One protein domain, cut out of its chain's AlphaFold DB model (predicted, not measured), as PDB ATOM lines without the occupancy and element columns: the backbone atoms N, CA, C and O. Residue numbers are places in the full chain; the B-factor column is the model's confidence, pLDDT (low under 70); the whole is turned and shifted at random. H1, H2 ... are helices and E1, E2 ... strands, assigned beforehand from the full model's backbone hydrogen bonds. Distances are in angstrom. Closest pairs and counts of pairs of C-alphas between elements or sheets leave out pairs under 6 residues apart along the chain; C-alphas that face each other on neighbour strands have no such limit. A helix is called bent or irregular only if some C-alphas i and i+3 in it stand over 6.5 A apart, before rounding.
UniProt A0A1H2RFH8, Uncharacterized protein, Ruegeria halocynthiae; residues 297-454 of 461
ATOM      1  N   GLU A 297     -44.754 -16.317   3.490       91.06
ATOM      2  CA  GLU A 297     -45.882 -17.148   3.064       91.06
ATOM      3  C   GLU A 297     -47.013 -16.276   2.498       91.06
ATOM      4  O   GLU A 297     -47.199 -15.124   2.906       91.06
ATOM      5  N   GLN A 298     -47.801 -16.839   1.581       89.56
ATOM      6  CA  GLN A 298     -49.064 -16.258   1.135       89.56
ATOM      7  C   GLN A 298     -50.209 -17.161   1.603       89.56
ATOM      8  O   GLN A 298     -50.232 -18.350   1.297       89.56
ATOM      9  N   ASP A 299     -51.131 -16.589   2.370       89.88
ATOM     10  CA  ASP A 299     -52.329 -17.265   2.860       89.88
ATOM     11  C   ASP A 299     -53.352 -17.503   1.728       89.88
ATOM     12  O   ASP A 299     -53.291 -16.858   0.677       89.88
ATOM     13  N   GLN A 300     -54.338 -18.377   1.957       88.12
ATOM     14  CA  GLN A 300     -55.450 -18.633   1.027       88.12
ATOM     15  C   GLN A 300     -56.215 -17.348   0.658       88.12
ATOM     16  O   GLN A 300     -56.676 -17.204  -0.471       88.12
ATOM     17  N   SER A 301     -56.287 -16.378   1.580       91.62
ATOM     18  CA  SER A 301     -56.862 -15.045   1.338       91.62
ATOM     19  C   SER A 301     -56.000 -14.124   0.454       91.62
ATOM     20  O   SER A 301     -56.347 -12.960   0.242       91.62
ATOM     21  N   GLY A 302     -54.842 -14.593  -0.018       89.56
ATOM     22  CA  GLY A 302     -53.855 -13.806  -0.755       89.56
ATOM     23  C   GLY A 302     -53.019 -12.858   0.115       89.56
ATOM     24  O   GLY A 302     -52.109 -12.212  -0.411       89.56
ATOM     25  N   ARG A 303     -53.289 -12.775   1.426       94.62
ATOM     26  CA  ARG A 303     -52.537 -11.944   2.382       94.62
ATOM     27  C   ARG A 303     -51.147 -12.520   2.639       94.62
ATOM     28  O   ARG A 303     -50.970 -13.735   2.700       94.62
ATOM     29  N   LEU A 304     -50.161 -11.645   2.822       95.44
ATOM     30  CA  LEU A 304     -48.787 -12.051   3.111       95.44
ATOM     31  C   LEU A 304     -48.597 -12.236   4.619       95.44
ATOM     32  O   LEU A 304     -49.014 -11.390   5.416       95.44
ATOM     33  N   LYS A 305     -47.942 -13.325   5.012       95.44
ATOM     34  CA  LYS A 305     -47.630 -13.659   6.404       95.44
ATOM     35  C   LYS A 305     -46.136 -13.925   6.540       95.44
ATOM     36  O   LYS A 305     -45.519 -14.513   5.656       95.44
ATOM     37  N   TRP A 306     -45.556 -13.495   7.660       95.56
ATOM     38  CA  TRP A 306     -44.184 -13.848   8.008       95.56
ATOM     39  C   TRP A 306     -44.157 -15.024   8.984       95.56
ATOM     40  O   TRP A 306     -44.686 -14.916  10.092       95.56
ATOM     41  N   ASN A 307     -43.516 -16.120   8.591       93.94
ATOM     42  CA  ASN A 307     -43.281 -17.288   9.424       93.94
ATOM     43  C   ASN A 307     -41.826 -17.290   9.949       93.94
ATOM     44  O   ASN A 307     -40.889 -17.567   9.195       93.94
ATOM     45  N   PRO A 308     -41.589 -16.970  11.238       88.06
ATOM     46  CA  PRO A 308     -40.238 -16.817  11.777       88.06
ATOM     47  C   PRO A 308     -39.481 -18.139  11.976       88.06
ATOM     48  O   PRO A 308     -38.269 -18.087  12.203       88.06
ATOM     49  N   THR A 309     -40.151 -19.298  11.903       87.12
ATOM     50  CA  THR A 309     -39.507 -20.620  12.038       87.12
ATOM     51  C   THR A 309     -38.822 -21.068  10.748       87.12
ATOM     52  O   THR A 309     -37.798 -21.742  10.806       87.12
ATOM     53  N   LEU A 310     -39.342 -20.646   9.589       83.75
ATOM     54  CA  LEU A 310     -38.800 -20.968   8.264       83.75
ATOM     55  C   LEU A 310     -37.729 -19.979   7.782       83.75
ATOM     56  O   LEU A 310     -37.107 -20.196   6.746       83.75
ATOM     57  N   ALA A 311     -37.496 -18.889   8.514       77.44
ATOM     58  CA  ALA A 311     -36.444 -17.934   8.199       77.44
ATOM     59  C   ALA A 311     -35.078 -18.406   8.733       77.44
ATOM     60  O   ALA A 311     -34.966 -18.772   9.905       77.44
ATOM     61  N   ARG A 312     -34.024 -18.260   7.913       81.19
ATOM     62  CA  ARG A 312     -32.615 -18.618   8.210       81.19
ATOM     63  C   ARG A 312     -32.300 -20.118   8.154       81.19
ATOM     64  O   ARG A 312     -31.503 -20.618   8.945       81.19
ATOM     65  N   THR A 313     -32.892 -20.845   7.212       85.00
ATOM     66  CA  THR A 313     -32.463 -22.221   6.933       85.00
ATOM     67  C   THR A 313     -31.065 -22.238   6.290       85.00
ATOM     68  O   THR A 313     -30.695 -21.272   5.617       85.00
ATOM     69  N   PRO A 314     -30.286 -23.334   6.404       85.31
ATOM     70  CA  PRO A 314     -28.984 -23.450   5.735       85.31
ATOM     71  C   PRO A 314     -29.044 -23.236   4.213       85.31
ATOM     72  O   PRO A 314     -28.085 -22.760   3.615       85.31
ATOM     73  N   VAL A 315     -30.194 -23.521   3.591       83.12
ATOM     74  CA  VAL A 315     -30.438 -23.275   2.160       83.12
ATOM     75  C   VAL A 315     -30.512 -21.779   1.843       83.12
ATOM     76  O   VAL A 315     -30.001 -21.366   0.808       83.12
ATOM     77  N   ASP A 316     -31.085 -20.957   2.730       86.38
ATOM     78  CA  ASP A 316     -31.111 -19.496   2.549       86.38
ATOM     79  C   ASP A 316     -29.688 -18.914   2.628       86.38
ATOM     80  O   ASP A 316     -29.345 -18.001   1.880       86.38
ATOM     81  N   ILE A 317     -28.839 -19.477   3.499       90.00
ATOM     82  CA  ILE A 317     -27.423 -19.098   3.632       90.00
ATOM     83  C   ILE A 317     -26.630 -19.523   2.389       90.00
ATOM     84  O   ILE A 317     -25.860 -18.725   1.859       90.00
ATOM     85  N   ALA A 318     -26.842 -20.740   1.879       88.62
ATOM     86  CA  ALA A 318     -26.216 -21.198   0.639       88.62
ATOM     87  C   ALA A 318     -26.624 -20.323  -0.561       88.62
ATOM     88  O   ALA A 318     -25.763 -19.875  -1.318       88.62
ATOM     89  N   ALA A 319     -27.916 -20.002  -0.691       89.06
ATOM     90  CA  ALA A 319     -28.426 -19.080  -1.705       89.06
ATOM     91  C   ALA A 319     -27.782 -17.684  -1.603       89.06
ATOM     92  O   ALA A 319     -27.375 -17.118  -2.619       89.06
ATOM     93  N   ALA A 320     -27.620 -17.155  -0.386       92.56
ATOM     94  CA  ALA A 320     -26.928 -15.890  -0.151       92.56
ATOM     95  C   ALA A 320     -25.433 -15.949  -0.507       92.56
ATOM     96  O   ALA A 320     -24.915 -14.994  -1.079       92.56
ATOM     97  N   LEU A 321     -24.746 -17.063  -0.232       93.69
ATOM     98  CA  LEU A 321     -23.345 -17.265  -0.615       93.69
ATOM     99  C   LEU A 321     -23.175 -17.292  -2.142       93.69
ATOM    100  O   LEU A 321     -22.271 -16.654  -2.676       93.69
ATOM    101  N   ILE A 322     -24.071 -17.975  -2.856       92.62
ATOM    102  CA  ILE A 322     -24.079 -18.018  -4.327       92.62
ATOM    103  C   ILE A 322     -24.367 -16.631  -4.909       92.62
ATOM    104  O   ILE A 322     -23.695 -16.206  -5.848       92.62
ATOM    105  N   ALA A 323     -25.309 -15.891  -4.321       94.12
ATOM    106  CA  ALA A 323     -25.562 -14.501  -4.683       94.12
ATOM    107  C   ALA A 323     -24.359 -13.584  -4.396       94.12
ATOM    108  O   ALA A 323     -24.079 -12.687  -5.187       94.12
ATOM    109  N   LEU A 324     -23.615 -13.824  -3.311       95.62
ATOM    110  CA  LEU A 324     -22.401 -13.076  -2.978       95.62
ATOM    111  C   LEU A 324     -21.288 -13.330  -4.000       95.62
ATOM    112  O   LEU A 324     -20.685 -12.377  -4.485       95.62
ATOM    113  N   ILE A 325     -21.071 -14.591  -4.382       95.25
ATOM    114  CA  ILE A 325     -20.125 -14.968  -5.441       95.25
ATOM    115  C   ILE A 325     -20.554 -14.351  -6.781       95.25
ATOM    116  O   ILE A 325     -19.730 -13.755  -7.469       95.25
ATOM    117  N   GLY A 326     -21.842 -14.420  -7.136       93.69
ATOM    118  CA  GLY A 326     -22.373 -13.811  -8.361       93.69
ATOM    119  C   GLY A 326     -22.209 -12.287  -8.403       93.69
ATOM    120  O   GLY A 326     -21.792 -11.743  -9.423       93.69
ATOM    121  N   ALA A 327     -22.470 -11.600  -7.287       95.69
ATOM    122  CA  ALA A 327     -22.256 -10.160  -7.156       95.69
ATOM    123  C   ALA A 327     -20.764  -9.788  -7.215       95.69
ATOM    124  O   ALA A 327     -20.404  -8.822  -7.886       95.69
ATOM    125  N   PHE A 328     -19.890 -10.568  -6.572       96.06
ATOM    126  CA  PHE A 328     -18.439 -10.387  -6.652       96.06
ATOM    127  C   PHE A 328     -17.931 -10.546  -8.090       96.06
ATOM    128  O   PHE A 328     -17.225  -9.671  -8.580       96.06
ATOM    129  N   LEU A 329     -18.341 -11.604  -8.798       94.94
ATOM    130  CA  LEU A 329     -17.979 -11.825 -10.204       94.94
ATOM    131  C   LEU A 329     -18.518 -10.721 -11.126       94.94
ATOM    132  O   LEU A 329     -17.840 -10.333 -12.075       94.94
ATOM    133  N   PHE A 330     -19.708 -10.184 -10.840       95.44
ATOM    134  CA  PHE A 330     -20.258  -9.036 -11.560       95.44
ATOM    135  C   PHE A 330     -19.411  -7.772 -11.361       95.44
ATOM    136  O   PHE A 330     -19.027  -7.146 -12.349       95.44
ATOM    137  N   PHE A 331     -19.056  -7.425 -10.119       95.19
ATOM    138  CA  PHE A 331     -18.171  -6.286  -9.853       95.19
ATOM    139  C   PHE A 331     -16.768  -6.495 -10.426       95.19
ATOM    140  O   PHE A 331     -16.231  -5.577 -11.034       95.19
ATOM    141  N   PHE A 332     -16.208  -7.701 -10.321       94.56
ATOM    142  CA  PHE A 332     -14.922  -8.052 -10.927       94.56
ATOM    143  C   PHE A 332     -14.941  -7.915 -12.459       94.56
ATOM    144  O   PHE A 332     -13.929  -7.558 -13.048       94.56
ATOM    145  N   ARG A 333     -16.086  -8.158 -13.115       94.50
ATOM    146  CA  ARG A 333     -16.235  -7.970 -14.568       94.50
ATOM    147  C   ARG A 333     -16.507  -6.519 -14.981       94.50
ATOM    148  O   ARG A 333     -16.150  -6.148 -16.095       94.50
ATOM    149  N   LEU A 334     -17.144  -5.728 -14.119       95.06
ATOM    150  CA  LEU A 334     -17.308  -4.278 -14.290       95.06
ATOM    151  C   LEU A 334     -15.994  -3.517 -14.029       95.06
ATOM    152  O   LEU A 334     -15.824  -2.401 -14.516       95.06
ATOM    153  N   TRP A 335     -15.080  -4.105 -13.260       95.88
ATOM    154  CA  TRP A 335     -13.798  -3.506 -12.926       95.88
ATOM    155  C   TRP A 335     -12.744  -3.742 -14.012       95.88
ATOM    156  O   TRP A 335     -12.348  -4.872 -14.293       95.88
ATOM    157  N   ASP A 336     -12.230  -2.653 -14.565       95.75
ATOM    158  CA  ASP A 336     -11.128  -2.617 -15.513       95.75
ATOM    159  C   ASP A 336      -9.848  -2.169 -14.798       95.75
ATOM    160  O   ASP A 336      -9.710  -1.035 -14.330       95.75
ATOM    161  N   TYR A 337      -8.905  -3.102 -14.672       94.81
ATOM    162  CA  TYR A 337      -7.648  -2.858 -13.974       94.81
ATOM    163  C   TYR A 337      -6.742  -1.864 -14.718       94.81
ATOM    164  O   TYR A 337      -6.080  -1.070 -14.054       94.81
ATOM    165  N   SER A 338      -6.754  -1.847 -16.057       95.00
ATOM    166  CA  SER A 338      -5.996  -0.863 -16.848       95.00
ATOM    167  C   SER A 338      -6.523   0.548 -16.618       95.00
ATOM    168  O   SER A 338      -5.751   1.423 -16.239       95.00
ATOM    169  N   ALA A 339      -7.843   0.747 -16.714       94.00
ATOM    170  CA  ALA A 339      -8.454   2.059 -16.476       94.00
ATOM    171  C   ALA A 339      -8.153   2.597 -15.062       94.00
ATOM    172  O   ALA A 339      -7.888   3.787 -14.884       94.00
ATOM    173  N   TYR A 340      -8.129   1.714 -14.055       95.00
ATOM    174  CA  TYR A 340      -7.689   2.072 -12.705       95.00
ATOM    175  C   TYR A 340      -6.198   2.454 -12.645       95.00
ATOM    176  O   TYR A 340      -5.856   3.440 -11.990       95.00
ATOM    177  N   GLN A 341      -5.309   1.705 -13.310       95.19
ATOM    178  CA  GLN A 341      -3.878   2.030 -13.355       95.19
ATOM    179  C   GLN A 341      -3.616   3.374 -14.044       95.19
ATOM    180  O   GLN A 341      -2.845   4.172 -13.510       95.19
ATOM    181  N   ASP A 342      -4.290   3.653 -15.160       95.12
ATOM    182  CA  ASP A 342      -4.164   4.911 -15.901       95.12
ATOM    183  C   ASP A 342      -4.648   6.102 -15.058       95.12
ATOM    184  O   ASP A 342      -3.959   7.120 -14.945       95.12
ATOM    185  N   ALA A 343      -5.794   5.960 -14.379       94.75
ATOM    186  CA  ALA A 343      -6.313   6.981 -13.470       94.75
ATOM    187  C   ALA A 343      -5.401   7.204 -12.247       94.75
ATOM    188  O   ALA A 343      -5.210   8.342 -11.813       94.75
ATOM    189  N   ALA A 344      -4.812   6.137 -11.698       94.88
ATOM    190  CA  ALA A 344      -3.873   6.218 -10.580       94.88
ATOM    191  C   ALA A 344      -2.528   6.850 -10.983       94.88
ATOM    192  O   ALA A 344      -1.959   7.611 -10.197       94.88
ATOM    193  N   ALA A 345      -2.038   6.577 -12.197       95.38
ATOM    194  CA  ALA A 345      -0.869   7.243 -12.766       95.38
ATOM    195  C   ALA A 345      -1.143   8.741 -12.965       95.38
ATOM    196  O   ALA A 345      -0.411   9.566 -12.425       95.38
ATOM    197  N   TRP A 346      -2.264   9.092 -13.606       95.25
ATOM    198  CA  TRP A 346      -2.682  10.486 -13.774       95.25
ATOM    199  C   TRP A 346      -2.791  11.233 -12.438       95.25
ATOM    200  O   TRP A 346      -2.295  12.353 -12.319       95.25
ATOM    201  N   ALA A 347      -3.393  10.620 -11.413       95.62
ATOM    202  CA  ALA A 347      -3.510  11.241 -10.095       95.62
ATOM    203  C   ALA A 347      -2.139  11.498  -9.455       95.62
ATOM    204  O   ALA A 347      -1.897  12.593  -8.949       95.62
ATOM    205  N   LYS A 348      -1.229  10.520  -9.536       95.25
ATOM    206  CA  LYS A 348       0.147  10.641  -9.045       95.25
ATOM    207  C   LYS A 348       0.917  11.755  -9.762       95.25
ATOM    208  O   LYS A 348       1.615  12.513  -9.101       95.25
ATOM    209  N   ASP A 349       0.770  11.869 -11.079       97.00
ATOM    210  CA  ASP A 349       1.472  12.871 -11.896       97.00
ATOM    211  C   ASP A 349       0.929  14.304 -11.698       97.00
ATOM    212  O   ASP A 349       1.549  15.267 -12.145       97.00
ATOM    213  N   ASN A 350      -0.217  14.456 -11.021       96.12
ATOM    214  CA  ASN A 350      -0.872  15.735 -10.717       96.12
ATOM    215  C   ASN A 350      -0.971  16.013  -9.196       96.12
ATOM    216  O   ASN A 350      -1.797  16.821  -8.776       96.12
ATOM    217  N   ASP A 351      -0.175  15.322  -8.368       95.69
ATOM    218  CA  ASP A 351      -0.172  15.418  -6.893       95.69
ATOM    219  C   ASP A 351      -1.554  15.203  -6.218       95.69
ATOM    220  O   ASP A 351      -1.789  15.610  -5.074       95.69
ATOM    221  N   PHE A 352      -2.486  14.511  -6.886       93.25
ATOM    222  CA  PHE A 352      -3.775  14.147  -6.298       93.25
ATOM    223  C   PHE A 352      -3.643  12.918  -5.382       93.25
ATOM    224  O   PHE A 352      -3.025  11.920  -5.767       93.25
ATOM    225  N   PRO A 353      -4.266  12.907  -4.188       89.06
ATOM    226  CA  PRO A 353      -4.119  11.777  -3.280       89.06
ATOM    227  C   PRO A 353      -4.919  10.549  -3.739       89.06
ATOM    228  O   PRO A 353      -6.051  10.652  -4.216       89.06
ATOM    229  N   ALA A 354      -4.356   9.362  -3.498       78.50
ATOM    230  CA  ALA A 354      -4.985   8.080  -3.800       78.50
ATOM    231  C   ALA A 354      -6.171   7.774  -2.857       78.50
ATOM    232  O   ALA A 354      -6.031   7.081  -1.849       78.50
ATOM    233  N   TYR A 355      -7.352   8.303  -3.182       85.31
ATOM    234  CA  TYR A 355      -8.601   8.095  -2.440       85.31
ATOM    235  C   TYR A 355      -9.598   7.187  -3.181       85.31
ATOM    236  O   TYR A 355      -9.465   6.898  -4.368       85.31
ATOM    237  N   TRP A 356     -10.669   6.791  -2.484       78.19
ATOM    238  CA  TRP A 356     -11.743   5.946  -3.023       78.19
ATOM    239  C   TRP A 356     -12.409   6.425  -4.339       78.19
ATOM    240  O   TRP A 356     -12.903   5.558  -5.052       78.19
ATOM    241  N   PRO A 357     -12.428   7.712  -4.752       86.25
ATOM    242  CA  PRO A 357     -12.955   8.076  -6.071       86.25
ATOM    243  C   PRO A 357     -12.134   7.503  -7.238       86.25
ATOM    244  O   PRO A 357     -12.701   7.218  -8.288       86.25
ATOM    245  N   LEU A 358     -10.832   7.246  -7.054       88.62
ATOM    246  CA  LEU A 358      -9.997   6.586  -8.072       88.62
ATOM    247  C   LEU A 358     -10.376   5.115  -8.268       88.62
ATOM    248  O   LEU A 358     -10.296   4.605  -9.379       88.62
ATOM    249  N   LEU A 359     -10.887   4.454  -7.225       87.62
ATOM    250  CA  LEU A 359     -11.486   3.122  -7.345       87.62
ATOM    251  C   LEU A 359     -12.704   3.148  -8.288       87.62
ATOM    252  O   LEU A 359     -12.894   2.225  -9.073       87.62
ATOM    253  N   ALA A 360     -13.493   4.227  -8.286       91.12
ATOM    254  CA  ALA A 360     -14.618   4.375  -9.212       91.12
ATOM    255  C   ALA A 360     -14.183   4.635 -10.670       91.12
ATOM    256  O   ALA A 360     -14.935   4.298 -11.582       91.12
ATOM    257  N   ALA A 361     -12.978   5.166 -10.909       91.25
ATOM    258  CA  ALA A 361     -12.430   5.339 -12.261       91.25
ATOM    259  C   ALA A 361     -12.090   4.000 -12.949       91.25
ATOM    260  O   ALA A 361     -12.071   3.928 -14.173       91.25
ATOM    261  N   GLY A 362     -11.900   2.924 -12.175       91.69
ATOM    262  CA  GLY A 362     -11.781   1.560 -12.697       91.69
ATOM    263  C   GLY A 362     -13.101   0.942 -13.177       91.69
ATOM    264  O   GLY A 362     -13.091  -0.182 -13.667       91.69
ATOM    265  N   LEU A 363     -14.254   1.605 -13.034       94.38
ATOM    266  CA  LEU A 363     -15.538   1.051 -13.478       94.38
ATOM    267  C   LEU A 363     -15.725   1.278 -14.985       94.38
ATOM    268  O   LEU A 363     -15.975   2.400 -15.422       94.38
ATOM    269  N   ASN A 364     -15.672   0.203 -15.776       94.88
ATOM    270  CA  ASN A 364     -15.849   0.243 -17.228       94.88
ATOM    271  C   ASN A 364     -17.235  -0.310 -17.631       94.88
ATOM    272  O   ASN A 364     -17.377  -1.507 -17.910       94.88
ATOM    273  N   PRO A 365     -18.290   0.530 -17.693       92.31
ATOM    274  CA  PRO A 365     -19.634   0.074 -18.043       92.31
ATOM    275  C   PRO A 365     -19.746  -0.425 -19.491       92.31
ATOM    276  O   PRO A 365     -20.643  -1.215 -19.776       92.31
ATOM    277  N   ALA A 366     -18.838  -0.035 -20.396       92.62
ATOM    278  CA  ALA A 366     -18.825  -0.542 -21.770       92.62
ATOM    279  C   ALA A 366     -18.436  -2.034 -21.848       92.62
ATOM    280  O   ALA A 366     -18.807  -2.713 -22.803       92.62
ATOM    281  N   GLY A 367     -17.760  -2.578 -20.826       87.38
ATOM    282  CA  GLY A 367     -17.484  -4.015 -20.703       87.38
ATOM    283  C   GLY A 367     -18.687  -4.870 -20.265       87.38
ATOM    284  O   GLY A 367     -18.630  -6.106 -20.351       87.38
ATOM    285  N   LEU A 368     -19.783  -4.252 -19.799       91.81
ATOM    286  CA  LEU A 368     -20.978  -4.953 -19.316       91.81
ATOM    287  C   LEU A 368     -21.966  -5.290 -20.439       91.81
ATOM    288  O   LEU A 368     -23.015  -4.668 -20.604       91.81
ATOM    289  N   ASN A 369     -21.688  -6.389 -21.137       92.94
ATOM    290  CA  ASN A 369     -22.695  -7.051 -21.967       92.94
ATOM    291  C   ASN A 369     -23.918  -7.478 -21.129       92.94
ATOM    292  O   ASN A 369     -23.790  -7.866 -19.962       92.94
ATOM    293  N   ILE A 370     -25.099  -7.518 -21.760       91.69
ATOM    294  CA  ILE A 370     -26.371  -7.939 -21.133       91.69
ATOM    295  C   ILE A 370     -26.284  -9.306 -20.426       91.69
ATOM    296  O   ILE A 370     -26.940  -9.527 -19.408       91.69
ATOM    297  N   TRP A 371     -25.408 -10.186 -20.926       88.00
ATOM    298  CA  TRP A 371     -25.085 -11.493 -20.354       88.00
ATOM    299  C   TRP A 371     -24.518 -11.436 -18.928       88.00
ATOM    300  O   TRP A 371     -24.810 -12.318 -18.129       88.00
ATOM    301  N   TYR A 372     -23.749 -10.399 -18.587       91.25
ATOM    302  CA  TYR A 372     -23.227 -10.188 -17.230       91.25
ATOM    303  C   TYR A 372     -24.168  -9.315 -16.394       91.25
ATOM    304  O   TYR A 372     -24.327  -9.542 -15.194       91.25
ATOM    305  N   LEU A 373     -24.827  -8.342 -17.034       94.38
ATOM    306  CA  LEU A 373     -25.708  -7.382 -16.371       94.38
ATOM    307  C   LEU A 373     -26.919  -8.050 -15.702       94.38
ATOM    308  O   LEU A 373     -27.170  -7.810 -14.523       94.38
ATOM    309  N   LEU A 374     -27.658  -8.902 -16.420       94.31
ATOM    310  CA  LEU A 374     -28.866  -9.543 -15.882       94.31
ATOM    311  C   LEU A 374     -28.597 -10.452 -14.660       94.31
ATOM    312  O   LEU A 374     -29.238 -10.229 -13.626       94.31
ATOM    313  N   PRO A 375     -27.656 -11.424 -14.699       91.94
ATOM    314  CA  PRO A 375     -27.351 -12.237 -13.525       91.94
ATOM    315  C   PRO A 375     -26.698 -11.418 -12.408       91.94
ATOM    316  O   PRO A 375     -26.995 -11.672 -11.243       91.94
ATOM    317  N   GLY A 376     -25.874 -10.414 -12.731       94.50
ATOM    318  CA  GLY A 376     -25.255  -9.528 -11.744       94.50
ATOM    319  C   GLY A 376     -26.276  -8.722 -10.942       94.50
ATOM    320  O   GLY A 376     -26.294  -8.786  -9.712       94.50
ATOM    321  N   VAL A 377     -27.202  -8.040 -11.624       95.56
ATOM    322  CA  VAL A 377     -28.303  -7.309 -10.971       95.56
ATOM    323  C   VAL A 377     -29.221  -8.268 -10.205       95.56
ATOM    324  O   VAL A 377     -29.623  -7.961  -9.082       95.56
ATOM    325  N   SER A 378     -29.509  -9.458 -10.745       94.75
ATOM    326  CA  SER A 378     -30.279 -10.485 -10.025       94.75
ATOM    327  C   SER A 378     -29.575 -10.951  -8.738       94.75
ATOM    328  O   SER A 378     -30.213 -11.078  -7.689       94.75
ATOM    329  N   ALA A 379     -28.254 -11.144  -8.769       94.88
ATOM    330  CA  ALA A 379     -27.451 -11.518  -7.604       94.88
ATOM    331  C   ALA A 379     -27.429 -10.404  -6.540       94.88
ATOM    332  O   ALA A 379     -27.669 -10.674  -5.362       94.88
ATOM    333  N   LEU A 380     -27.265  -9.141  -6.946       96.31
ATOM    334  CA  LEU A 380     -27.364  -7.989  -6.039       96.31
ATOM    335  C   LEU A 380     -28.749  -7.901  -5.377       96.31
ATOM    336  O   LEU A 380     -28.846  -7.766  -4.157       96.31
ATOM    337  N   LEU A 381     -29.829  -8.067  -6.145       95.88
ATOM    338  CA  LEU A 381     -31.191  -8.111  -5.604       95.88
ATOM    339  C   LEU A 381     -31.411  -9.306  -4.665       95.88
ATOM    340  O   LEU A 381     -32.121  -9.174  -3.669       95.88
ATOM    341  N   SER A 382     -30.782 -10.454  -4.935       94.44
ATOM    342  CA  SER A 382     -30.798 -11.620  -4.040       94.44
ATOM    343  C   SER A 382     -30.206 -11.278  -2.671       94.44
ATOM    344  O   SER A 382     -30.816 -11.600  -1.650       94.44
ATOM    345  N   LEU A 383     -29.067 -10.575  -2.641       95.88
ATOM    346  CA  LEU A 383     -28.427 -10.119  -1.403       95.88
ATOM    347  C   LEU A 383     -29.295  -9.106  -0.648       95.88
ATOM    348  O   LEU A 383     -29.471  -9.249   0.561       95.88
ATOM    349  N   VAL A 384     -29.895  -8.132  -1.340       96.44
ATOM    350  CA  VAL A 384     -30.805  -7.152  -0.713       96.44
ATOM    351  C   VAL A 384     -32.025  -7.848  -0.099       96.44
ATOM    352  O   VAL A 384     -32.348  -7.604   1.065       96.44
ATOM    353  N   VAL A 385     -32.668  -8.766  -0.835       94.81
ATOM    354  CA  VAL A 385     -33.791  -9.579  -0.331       94.81
ATOM    355  C   VAL A 385     -33.367 -10.408   0.886       94.81
ATOM    356  O   VAL A 385     -34.100 -10.449   1.876       94.81
ATOM    357  N   PHE A 386     -32.186 -11.034   0.850       94.62
ATOM    358  CA  PHE A 386     -31.663 -11.839   1.955       94.62
ATOM    359  C   PHE A 386     -31.375 -11.000   3.209       94.62
ATOM    360  O   PHE A 386     -31.844 -11.350   4.291       94.62
ATOM    361  N   VAL A 387     -30.667  -9.873   3.082       95.56
ATOM    362  CA  VAL A 387     -30.353  -8.979   4.211       95.56
ATOM    363  C   VAL A 387     -31.633  -8.406   4.826       95.56
ATOM    364  O   VAL A 387     -31.775  -8.390   6.052       95.56
ATOM    365  N   TRP A 388     -32.611  -8.015   4.004       96.38
ATOM    366  CA  TRP A 388     -33.897  -7.512   4.493       96.38
ATOM    367  C   TRP A 388     -34.703  -8.607   5.215       96.38
ATOM    368  O   TRP A 388     -35.178  -8.391   6.334       96.38
ATOM    369  N   ALA A 389     -34.780  -9.813   4.645       94.75
ATOM    370  CA  ALA A 389     -35.390 -10.982   5.283       94.75
ATOM    371  C   ALA A 389     -34.704 -11.354   6.614       94.75
ATOM    372  O   ALA A 389     -35.376 -11.640   7.611       94.75
ATOM    373  N   MET A 390     -33.369 -11.288   6.666       93.69
ATOM    374  CA  MET A 390     -32.569 -11.494   7.879       93.69
ATOM    375  C   MET A 390     -32.886 -10.457   8.961       93.69
ATOM    376  O   MET A 390     -33.022 -10.831  10.133       93.69
ATOM    377  N   GLN A 391     -33.045  -9.184   8.580       95.44
ATOM    378  CA  GLN A 391     -33.399  -8.089   9.485       95.44
ATOM    379  C   GLN A 391     -34.828  -8.243  10.030       95.44
ATOM    380  O   GLN A 391     -35.026  -8.123  11.241       95.44
ATOM    381  N   ILE A 392     -35.807  -8.574   9.176       95.25
ATOM    382  CA  ILE A 392     -37.193  -8.866   9.587       95.25
ATOM    383  C   ILE A 392     -37.212 -10.049  10.562       95.25
ATOM    384  O   ILE A 392     -37.754  -9.929  11.658       95.25
ATOM    385  N   SER A 393     -36.545 -11.157  10.219       94.31
ATOM    386  CA  SER A 393     -36.394 -12.329  11.094       94.31
ATOM    387  C   SER A 393     -35.805 -11.964  12.465       94.31
ATOM    388  O   SER A 393     -36.314 -12.414  13.493       94.31
ATOM    389  N   SER A 394     -34.788 -11.091  12.499       93.88
ATOM    390  CA  SER A 394     -34.186 -10.611  13.752       93.88
ATOM    391  C   SER A 394     -35.159  -9.776  14.581       93.88
ATOM    392  O   SER A 394     -35.259  -9.993  15.785       93.88
ATOM    393  N   ARG A 395     -35.898  -8.849  13.957       95.19
ATOM    394  CA  ARG A 395     -36.885  -7.998  14.644       95.19
ATOM    395  C   ARG A 395     -38.035  -8.819  15.226       95.19
ATOM    396  O   ARG A 395     -38.376  -8.623  16.387       95.19
ATOM    397  N   VAL A 396     -38.573  -9.778  14.470       95.44
ATOM    398  CA  VAL A 396     -39.645 -10.665  14.953       95.44
ATOM    399  C   VAL A 396     -39.162 -11.531  16.118       95.44
ATOM    400  O   VAL A 396     -39.880 -11.674  17.100       95.44
ATOM    401  N   ARG A 397     -37.938 -12.077  16.058       94.06
ATOM    402  CA  ARG A 397     -37.411 -12.945  17.126       94.06
ATOM    403  C   ARG A 397     -37.022 -12.182  18.397       94.06
ATOM    404  O   ARG A 397     -37.285 -12.678  19.484       94.06
ATOM    405  N   LEU A 398     -36.380 -11.018  18.268       95.50
ATOM    406  CA  LEU A 398     -35.837 -10.265  19.410       95.50
ATOM    407  C   LEU A 398     -36.839  -9.286  20.033       95.50
ATOM    408  O   LEU A 398     -36.781  -9.052  21.233       95.50
ATOM    409  N   LEU A 399     -37.734  -8.700  19.231       96.19
ATOM    410  CA  LEU A 399     -38.651  -7.637  19.670       96.19
ATOM    411  C   LEU A 399     -40.127  -8.058  19.627       96.19
ATOM    412  O   LEU A 399     -40.989  -7.234  19.913       96.19
ATOM    413  N   GLN A 400     -40.434  -9.284  19.181       95.00
ATOM    414  CA  GLN A 400     -41.798  -9.795  18.936       95.00
ATOM    415  C   GLN A 400     -42.666  -8.910  18.013       95.00
ATOM    416  O   GLN A 400     -43.868  -9.124  17.864       95.00
ATOM    417  N   ARG A 401     -42.055  -7.934  17.328       95.25
ATOM    418  CA  ARG A 401     -42.737  -6.987  16.446       95.25
ATOM    419  C   ARG A 401     -42.828  -7.560  15.037       95.25
ATOM    420  O   ARG A 401     -41.827  -7.642  14.323       95.25
ATOM    421  N   PHE A 402     -44.039  -7.935  14.642       94.94
ATOM    422  CA  PHE A 402     -44.336  -8.394  13.289       94.94
ATOM    423  C   PHE A 402     -44.197  -7.254  12.261       94.94
ATOM    424  O   PHE A 402     -44.457  -6.097  12.596       94.94
ATOM    425  N   PRO A 403     -43.748  -7.551  11.027       95.44
ATOM    426  CA  PRO A 403     -43.615  -6.558   9.966       95.44
ATOM    427  C   PRO A 403     -44.982  -6.134   9.415       95.44
ATOM    428  O   PRO A 403     -45.877  -6.960   9.240       95.44
ATOM    429  N   ASP A 404     -45.106  -4.854   9.064       96.94
ATOM    430  CA  ASP A 404     -46.312  -4.316   8.435       96.94
ATOM    431  C   ASP A 404     -46.550  -4.936   7.047       96.94
ATOM    432  O   ASP A 404     -45.603  -5.269   6.324       96.94
ATOM    433  N   GLN A 405     -47.816  -5.021   6.624       96.81
ATOM    434  CA  GLN A 405     -48.192  -5.583   5.315       96.81
ATOM    435  C   GLN A 405     -47.486  -4.888   4.139       96.81
ATOM    436  O   GLN A 405     -47.102  -5.558   3.185       96.81
ATOM    437  N   LEU A 406     -47.234  -3.576   4.229       97.00
ATOM    438  CA  LEU A 406     -46.462  -2.838   3.223       97.00
ATOM    439  C   LEU A 406     -45.016  -3.351   3.109       97.00
ATOM    440  O   LEU A 406     -44.512  -3.522   2.003       97.00
ATOM    441  N   THR A 407     -44.365  -3.667   4.234       96.56
ATOM    442  CA  THR A 407     -42.997  -4.219   4.248       96.56
ATOM    443  C   THR A 407     -42.963  -5.598   3.589       96.56
ATOM    444  O   THR A 407     -42.099  -5.864   2.752       96.56
ATOM    445  N   LEU A 408     -43.930  -6.463   3.914       96.38
ATOM    446  CA  LEU A 408     -44.052  -7.787   3.294       96.38
ATOM    447  C   LEU A 408     -44.357  -7.693   1.795       96.38
ATOM    448  O   LEU A 408     -43.772  -8.433   1.005       96.38
ATOM    449  N   TRP A 409     -45.215  -6.756   1.390       95.69
ATOM    450  CA  TRP A 409     -45.534  -6.501  -0.013       95.69
ATOM    451  C   TRP A 409     -44.320  -5.993  -0.799       95.69
ATOM    452  O   TRP A 409     -44.057  -6.497  -1.891       95.69
ATOM    453  N   CYS A 410     -43.529  -5.072  -0.240       97.00
ATOM    454  CA  CYS A 410     -42.289  -4.612  -0.871       97.00
ATOM    455  C   CYS A 410     -41.281  -5.760  -1.036       97.00
ATOM    456  O   CYS A 410     -40.735  -5.930  -2.127       97.00
ATOM    457  N   LEU A 411     -41.088  -6.594  -0.007       95.19
ATOM    458  CA  LEU A 411     -40.217  -7.774  -0.084       95.19
ATOM    459  C   LEU A 411     -40.705  -8.778  -1.146       95.19
ATOM    460  O   LEU A 411     -39.908  -9.282  -1.938       95.19
ATOM    461  N   TYR A 412     -42.019  -9.018  -1.213       93.19
ATOM    462  CA  TYR A 412     -42.652  -9.857  -2.235       93.19
ATOM    463  C   TYR A 412     -42.415  -9.313  -3.652       93.19
ATOM    464  O   TYR A 412     -42.020 -10.063  -4.547       93.19
ATOM    465  N   LYS A 413     -42.609  -8.005  -3.866       93.69
ATOM    466  CA  LYS A 413     -42.391  -7.346  -5.165       93.69
ATOM    467  C   LYS A 413     -40.923  -7.345  -5.581       93.69
ATOM    468  O   LYS A 413     -40.638  -7.636  -6.741       93.69
ATOM    469  N   LEU A 414     -40.005  -7.091  -4.649       93.75
ATOM    470  CA  LEU A 414     -38.565  -7.145  -4.899       93.75
ATOM    471  C   LEU A 414     -38.127  -8.561  -5.303       93.75
ATOM    472  O   LEU A 414     -37.399  -8.737  -6.280       93.75
ATOM    473  N   ASN A 415     -38.649  -9.582  -4.616       90.88
ATOM    474  CA  ASN A 415     -38.408 -10.972  -4.983       90.88
ATOM    475  C   ASN A 415     -39.027 -11.342  -6.345       90.88
ATOM    476  O   ASN A 415     -38.405 -12.053  -7.128       90.88
ATOM    477  N   ALA A 416     -40.219 -10.835  -6.673       88.75
ATOM    478  CA  ALA A 416     -40.825 -11.042  -7.989       88.75
ATOM    479  C   ALA A 416     -39.995 -10.404  -9.122       88.75
ATOM    480  O   ALA A 416     -39.802 -11.035 -10.161       88.75
ATOM    481  N   ALA A 417     -39.452  -9.197  -8.915       90.75
ATOM    482  CA  ALA A 417     -38.570  -8.525  -9.874       90.75
ATOM    483  C   ALA A 417     -37.249  -9.287 -10.085       90.75
ATOM    484  O   ALA A 417     -36.830  -9.506 -11.222       90.75
ATOM    485  N   LYS A 418     -36.636  -9.779  -9.003       91.38
ATOM    486  CA  LYS A 418     -35.469 -10.675  -9.053       91.38
ATOM    487  C   LYS A 418     -35.752 -11.952  -9.858       91.38
ATOM    488  O   LYS A 418     -34.961 -12.345 -10.716       91.38
ATOM    489  N   ASN A 419     -36.893 -12.594  -9.608       88.00
ATOM    490  CA  ASN A 419     -37.264 -13.833 -10.295       88.00
ATOM    491  C   ASN A 419     -37.536 -13.589 -11.786       88.00
ATOM    492  O   ASN A 419     -37.140 -14.407 -12.615       88.00
ATOM    493  N   PHE A 420     -38.122 -12.439 -12.135       88.50
ATOM    494  CA  PHE A 420     -38.247 -11.997 -13.522       88.50
ATOM    495  C   PHE A 420     -36.871 -11.852 -14.191       88.50
ATOM    496  O   PHE A 420     -36.655 -12.465 -15.230       88.50
ATOM    497  N   LEU A 421     -35.909 -11.159 -13.568       91.38
ATOM    498  CA  LEU A 421     -34.544 -11.021 -14.107       91.38
ATOM    499  C   LEU A 421     -33.811 -12.362 -14.257       91.38
ATOM    500  O   LEU A 421     -33.090 -12.567 -15.234       91.38
ATOM    501  N   SER A 422     -34.020 -13.301 -13.332       90.31
ATOM    502  CA  SER A 422     -33.470 -14.663 -13.441       90.31
ATOM    503  C   SER A 422     -34.054 -15.422 -14.639       90.31
ATOM    504  O   SER A 422     -33.322 -16.099 -15.359       90.31
ATOM    505  N   ILE A 423     -35.350 -15.258 -14.918       88.75
ATOM    506  CA  ILE A 423     -36.008 -15.822 -16.106       88.75
ATOM    507  C   ILE A 423     -35.540 -15.112 -17.386       88.75
ATOM    508  O   ILE A 423     -35.231 -15.782 -18.369       88.75
ATOM    509  N   SER A 424     -35.396 -13.783 -17.377       91.00
ATOM    510  CA  SER A 424     -34.804 -13.029 -18.491       91.00
ATOM    511  C   SER A 424     -33.366 -13.467 -18.781       91.00
ATOM    512  O   SER A 424     -33.001 -13.578 -19.944       91.00
ATOM    513  N   THR A 425     -32.573 -13.784 -17.750       92.00
ATOM    514  CA  THR A 425     -31.214 -14.336 -17.903       92.00
ATOM    515  C   THR A 425     -31.244 -15.678 -18.637       92.00
ATOM    516  O   THR A 425     -30.480 -15.870 -19.579       92.00
ATOM    517  N   VAL A 426     -32.161 -16.584 -18.269       89.94
ATOM    518  CA  VAL A 426     -32.356 -17.866 -18.972       89.94
ATOM    519  C   VAL A 426     -32.757 -17.638 -20.437       89.94
ATOM    520  O   VAL A 426     -32.180 -18.255 -21.328       89.94
ATOM    521  N   LEU A 427     -33.697 -16.725 -20.701       89.81
ATOM    522  CA  LEU A 427     -34.152 -16.395 -22.059       89.81
ATOM    523  C   LEU A 427     -33.038 -15.792 -22.929       89.81
ATOM    524  O   LEU A 427     -32.842 -16.234 -24.058       89.81
ATOM    525  N   VAL A 428     -32.260 -14.847 -22.397       90.25
ATOM    526  CA  VAL A 428     -31.086 -14.290 -23.090       90.25
ATOM    527  C   VAL A 428     -30.022 -15.368 -23.316       90.25
ATOM    528  O   VAL A 428     -29.424 -15.410 -24.387       90.25
ATOM    529  N   GLY A 429     -29.839 -16.292 -22.367       87.88
ATOM    530  CA  GLY A 429     -28.966 -17.457 -22.528       87.88
ATOM    531  C   GLY A 429     -29.408 -18.393 -23.650       87.88
ATOM    532  O   GLY A 429     -28.566 -18.849 -24.419       87.88
ATOM    533  N   PHE A 430     -30.714 -18.626 -23.816       87.31
ATOM    534  CA  PHE A 430     -31.235 -19.360 -24.971       87.31
ATOM    535  C   PHE A 430     -30.946 -18.650 -26.288       87.31
ATOM    536  O   PHE A 430     -30.480 -19.299 -27.221       87.31
ATOM    537  N   CYS A 431     -31.191 -17.340 -26.369       87.88
ATOM    538  CA  CYS A 431     -30.886 -16.558 -27.566       87.88
ATOM    539  C   CYS A 431     -29.386 -16.600 -27.889       87.88
ATOM    540  O   CYS A 431     -29.019 -16.830 -29.038       87.88
ATOM    541  N   PHE A 432     -28.518 -16.457 -26.883       87.12
ATOM    542  CA  PHE A 432     -27.069 -16.530 -27.066       87.12
ATOM    543  C   PHE A 432     -26.606 -17.924 -27.512       87.12
ATOM    544  O   PHE A 432     -25.844 -18.026 -28.467       87.12
ATOM    545  N   LEU A 433     -27.101 -19.001 -26.890       85.75
ATOM    546  CA  LEU A 433     -26.800 -20.375 -27.315       85.75
ATOM    547  C   LEU A 433     -27.319 -20.665 -28.730       85.75
ATOM    548  O   LEU A 433     -26.634 -21.333 -29.496       85.75
ATOM    549  N   LEU A 434     -28.500 -20.156 -29.095       85.31
ATOM    550  CA  LEU A 434     -29.058 -20.296 -30.441       85.31
ATOM    551  C   LEU A 434     -28.175 -19.595 -31.484       85.31
ATOM    552  O   LEU A 434     -27.822 -20.217 -32.482       85.31
ATOM    553  N   VAL A 435     -27.771 -18.346 -31.231       86.12
ATOM    554  CA  VAL A 435     -26.857 -17.589 -32.108       86.12
ATOM    555  C   VAL A 435     -25.485 -18.261 -32.177       86.12
ATOM    556  O   VAL A 435     -24.960 -18.454 -33.268       86.12
ATOM    557  N   TYR A 436     -24.924 -18.696 -31.045       87.19
ATOM    558  CA  TYR A 436     -23.645 -19.406 -31.001       87.19
ATOM    559  C   TYR A 436     -23.686 -20.693 -31.837       87.19
ATOM    560  O   TYR A 436     -22.888 -20.849 -32.762       87.19
ATOM    561  N   TYR A 437     -24.659 -21.576 -31.589       84.69
ATOM    562  CA  TYR A 437     -24.797 -22.813 -32.359       84.69
ATOM    563  C   TYR A 437     -25.144 -22.562 -33.832       84.69
ATOM    564  O   TYR A 437     -24.727 -23.358 -34.670       84.69
ATOM    565  N   SER A 438     -25.855 -21.480 -34.171       84.25
ATOM    566  CA  SER A 438     -26.122 -21.119 -35.569       84.25
ATOM    567  C   SER A 438     -24.863 -20.617 -36.277       84.25
ATOM    568  O   SER A 438     -24.537 -21.119 -37.346       84.25
ATOM    569  N   SER A 439     -24.104 -19.713 -35.649       85.06
ATOM    570  CA  SER A 439     -22.836 -19.182 -36.177       85.06
ATOM    571  C   SER A 439     -21.732 -20.237 -36.305       85.06
ATOM    572  O   SER A 439     -20.866 -20.119 -37.162       85.06
ATOM    573  N   SER A 440     -21.778 -21.288 -35.477       85.75
ATOM    574  CA  SER A 440     -20.850 -22.429 -35.533       85.75
ATOM    575  C   SER A 440     -21.377 -23.600 -36.377       85.75
ATOM    576  O   SER A 440     -20.766 -24.666 -36.379       85.75
ATOM    577  N   CYS A 441     -22.530 -23.447 -37.042       84.94
ATOM    578  CA  CYS A 441     -23.186 -24.486 -37.851       84.94
ATOM    579  C   CYS A 441     -23.434 -25.817 -37.098       84.94
ATOM    580  O   CYS A 441     -23.417 -26.906 -37.669       84.94
ATOM    581  N   LEU A 442     -23.691 -25.722 -35.788       82.38
ATOM    582  CA  LEU A 442     -23.967 -26.840 -34.877       82.38
ATOM    583  C   LEU A 442     -25.472 -27.087 -34.650       82.38
ATOM    584  O   LEU A 442     -25.837 -28.078 -34.010       82.38
ATOM    585  N   LEU A 443     -26.354 -26.208 -35.141       77.81
ATOM    586  CA  LEU A 443     -27.803 -26.422 -35.078       77.81
ATOM    587  C   LEU A 443     -28.263 -27.538 -36.039       77.81
ATOM    588  O   LEU A 443     -27.745 -27.653 -37.149       77.81
ATOM    589  N   PRO A 444     -29.297 -28.324 -35.672       75.38
ATOM    590  CA  PRO A 444     -30.025 -29.164 -36.622       75.38
ATOM    591  C   PRO A 444     -30.520 -28.332 -37.812       75.38
ATOM    592  O   PRO A 444     -31.063 -27.246 -37.615       75.38
ATOM    593  N   SER A 445     -30.381 -28.839 -39.039       73.38
ATOM    594  CA  SER A 445     -30.578 -28.034 -40.255       73.38
ATOM    595  C   SER A 445     -31.940 -27.359 -40.362       73.38
ATOM    596  O   SER A 445     -32.000 -26.228 -40.810       73.38
ATOM    597  N   ALA A 446     -33.029 -27.982 -39.915       69.25
ATOM    598  CA  ALA A 446     -34.344 -27.350 -39.974       69.25
ATOM    599  C   ALA A 446     -34.555 -26.265 -38.891       69.25
ATOM    600  O   ALA A 446     -35.355 -25.353 -39.094       69.25
ATOM    601  N   LEU A 447     -33.790 -26.287 -37.787       75.94
ATOM    602  CA  LEU A 447     -33.642 -25.108 -36.920       75.94
ATOM    603  C   LEU A 447     -32.755 -24.055 -37.593       75.94
ATOM    604  O   LEU A 447     -33.099 -22.879 -37.545       75.94
ATOM    605  N   GLN A 448     -31.681 -24.457 -38.277       79.19
ATOM    606  CA  GLN A 448     -30.848 -23.534 -39.054       79.19
ATOM    607  C   GLN A 448     -31.660 -22.831 -40.158       79.19
ATOM    608  O   GLN A 448     -31.541 -21.622 -40.293       79.19
ATOM    609  N   SER A 449     -32.548 -23.533 -40.871       78.88
ATOM    610  CA  SER A 449     -33.469 -22.954 -41.862       78.88
ATOM    611  C   SER A 449     -34.487 -21.997 -41.238       78.88
ATOM    612  O   SER A 449     -34.836 -20.991 -41.847       78.88
ATOM    613  N   ALA A 450     -34.963 -22.283 -40.023       79.94
ATOM    614  CA  ALA A 450     -35.846 -21.371 -39.298       79.94
ATOM    615  C   ALA A 450     -35.105 -20.110 -38.812       79.94
ATOM    616  O   ALA A 450     -35.683 -19.028 -38.810       79.94
ATOM    617  N   VAL A 451     -33.831 -20.234 -38.423       83.12
ATOM    618  CA  VAL A 451     -32.980 -19.114 -37.980       83.12
ATOM    619  C   VAL A 451     -32.474 -18.276 -39.162       83.12
ATOM    620  O   VAL A 451     -32.449 -17.049 -39.065       83.12
ATOM    621  N   SER A 452     -32.142 -18.895 -40.299       81.94
ATOM    622  CA  SER A 452     -31.754 -18.177 -41.519       81.94
ATOM    623  C   SER A 452     -32.938 -17.434 -42.140       81.94
ATOM    624  O   SER A 452     -32.772 -16.296 -42.560       81.94
ATOM    625  N   ALA A 453     -34.153 -17.993 -42.084       84.38
ATOM    626  CA  ALA A 453     -35.384 -17.288 -42.467       84.38
ATOM    627  C   ALA A 453     -35.700 -16.053 -41.591       84.38
ATOM    628  O   ALA A 453     -36.539 -15.235 -41.966       84.38
ATOM    629  N   LEU A 454     -35.039 -15.906 -40.436       84.50
ATOM    630  CA  LEU A 454     -35.106 -14.720 -39.575       84.50
ATOM    631  C   LEU A 454     -33.943 -13.735 -39.818       84.50
ATOM    632  O   LEU A 454     -33.822 -12.759 -39.080       84.50
TER     633      LEU A 454
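What this domain is: This is residues 297 to 454 of the 461 residues of an uncharacterized protein of Ruegeria halocynthiae (UniProt A0A1H2RFH8). Two long helices, H4 and H5, form a hairpin, and H1 crosses H4 at a slant; H5 runs on well past the first residues of H4. At that open end H2 and H3 make a small two-helix arm joined to H1 and H4 by links, H6 turns off the far end of H5, and E1 lies near the start of H5. The printed part has 158 residues, with one named strand and six named helices in the order E1, H1, H2, H3, H4, H5, H6; the class is mostly helix. It is only just loose, close to extended, with a radius of gyration of the C-alphas of 22.1 A, and its flat outline spans 64 by 54 by 26 A.

How they stand to each other: Residues 297 to 298 pair antiparallel with residues 304 to 305 of E1, residues 304 to 306, which pairs with no named strand. E1 comes near H5, residues 405 to 439: their closest C-alphas, those of Leu 304 and Leu 408, are 6.4 A apart. H1, residues 314 to 334, touches H4, residues 370 to 399, opposite ways at a steep tilt of 40 degrees; the closest C-alphas, of Ala 323 and Ala 379, are 4.6 A apart, and H4 touches H1 with residues 372 to 386 alone. H2, residues 337 to 349, touches H3, residues 356 to 361, with residues 339 to 344 alone, opposite ways at a steep tilt of 58 degrees; the C-alphas of Tyr 340 and Ala 361 are closest at 5.8 A. H4 and H5 touch as a helical hairpin, opposite ways at a shallow tilt of 23 degrees, closest at the C-alphas of Ser 378 and Lys 418, 5.3 A. H6, residues 445 to 452, is close to H5 but not clearly touching, 6.3 A between the closest C-alphas, of Ser 438 and Gln 448, and only just about perpendicular at 71 degrees. H1 and H5 are apart. Every O i to N i+4 pair is within hydrogen-bond range in H1, H2, H5 and H6, against 1 of 2 in H3 and 25 of 26 in H4.

Where its parts are: E1 begins at C-alpha 304, (-48.787, -12.051, 3.111). H1 is 30.1 A long, H2 18.3 A, H4 42.6 A and H5 50.5 A. H4 is neither bent nor irregular, but only just: C-alphas 371 and 374 are 6.2 A apart. H5 begins at C-alpha 405, (-48.192, -5.583, 5.315), and H6 ends at C-alpha 452, (-31.754, -18.177, -41.519).

The domain as a whole: The C-alphas of Gln 300 and Asp 349, the two farthest apart, are 66.3 A from each other. The printed part has no cut and no long link. The mean pLDDT of the printed part is 90.9; residue 446 alone is under 70.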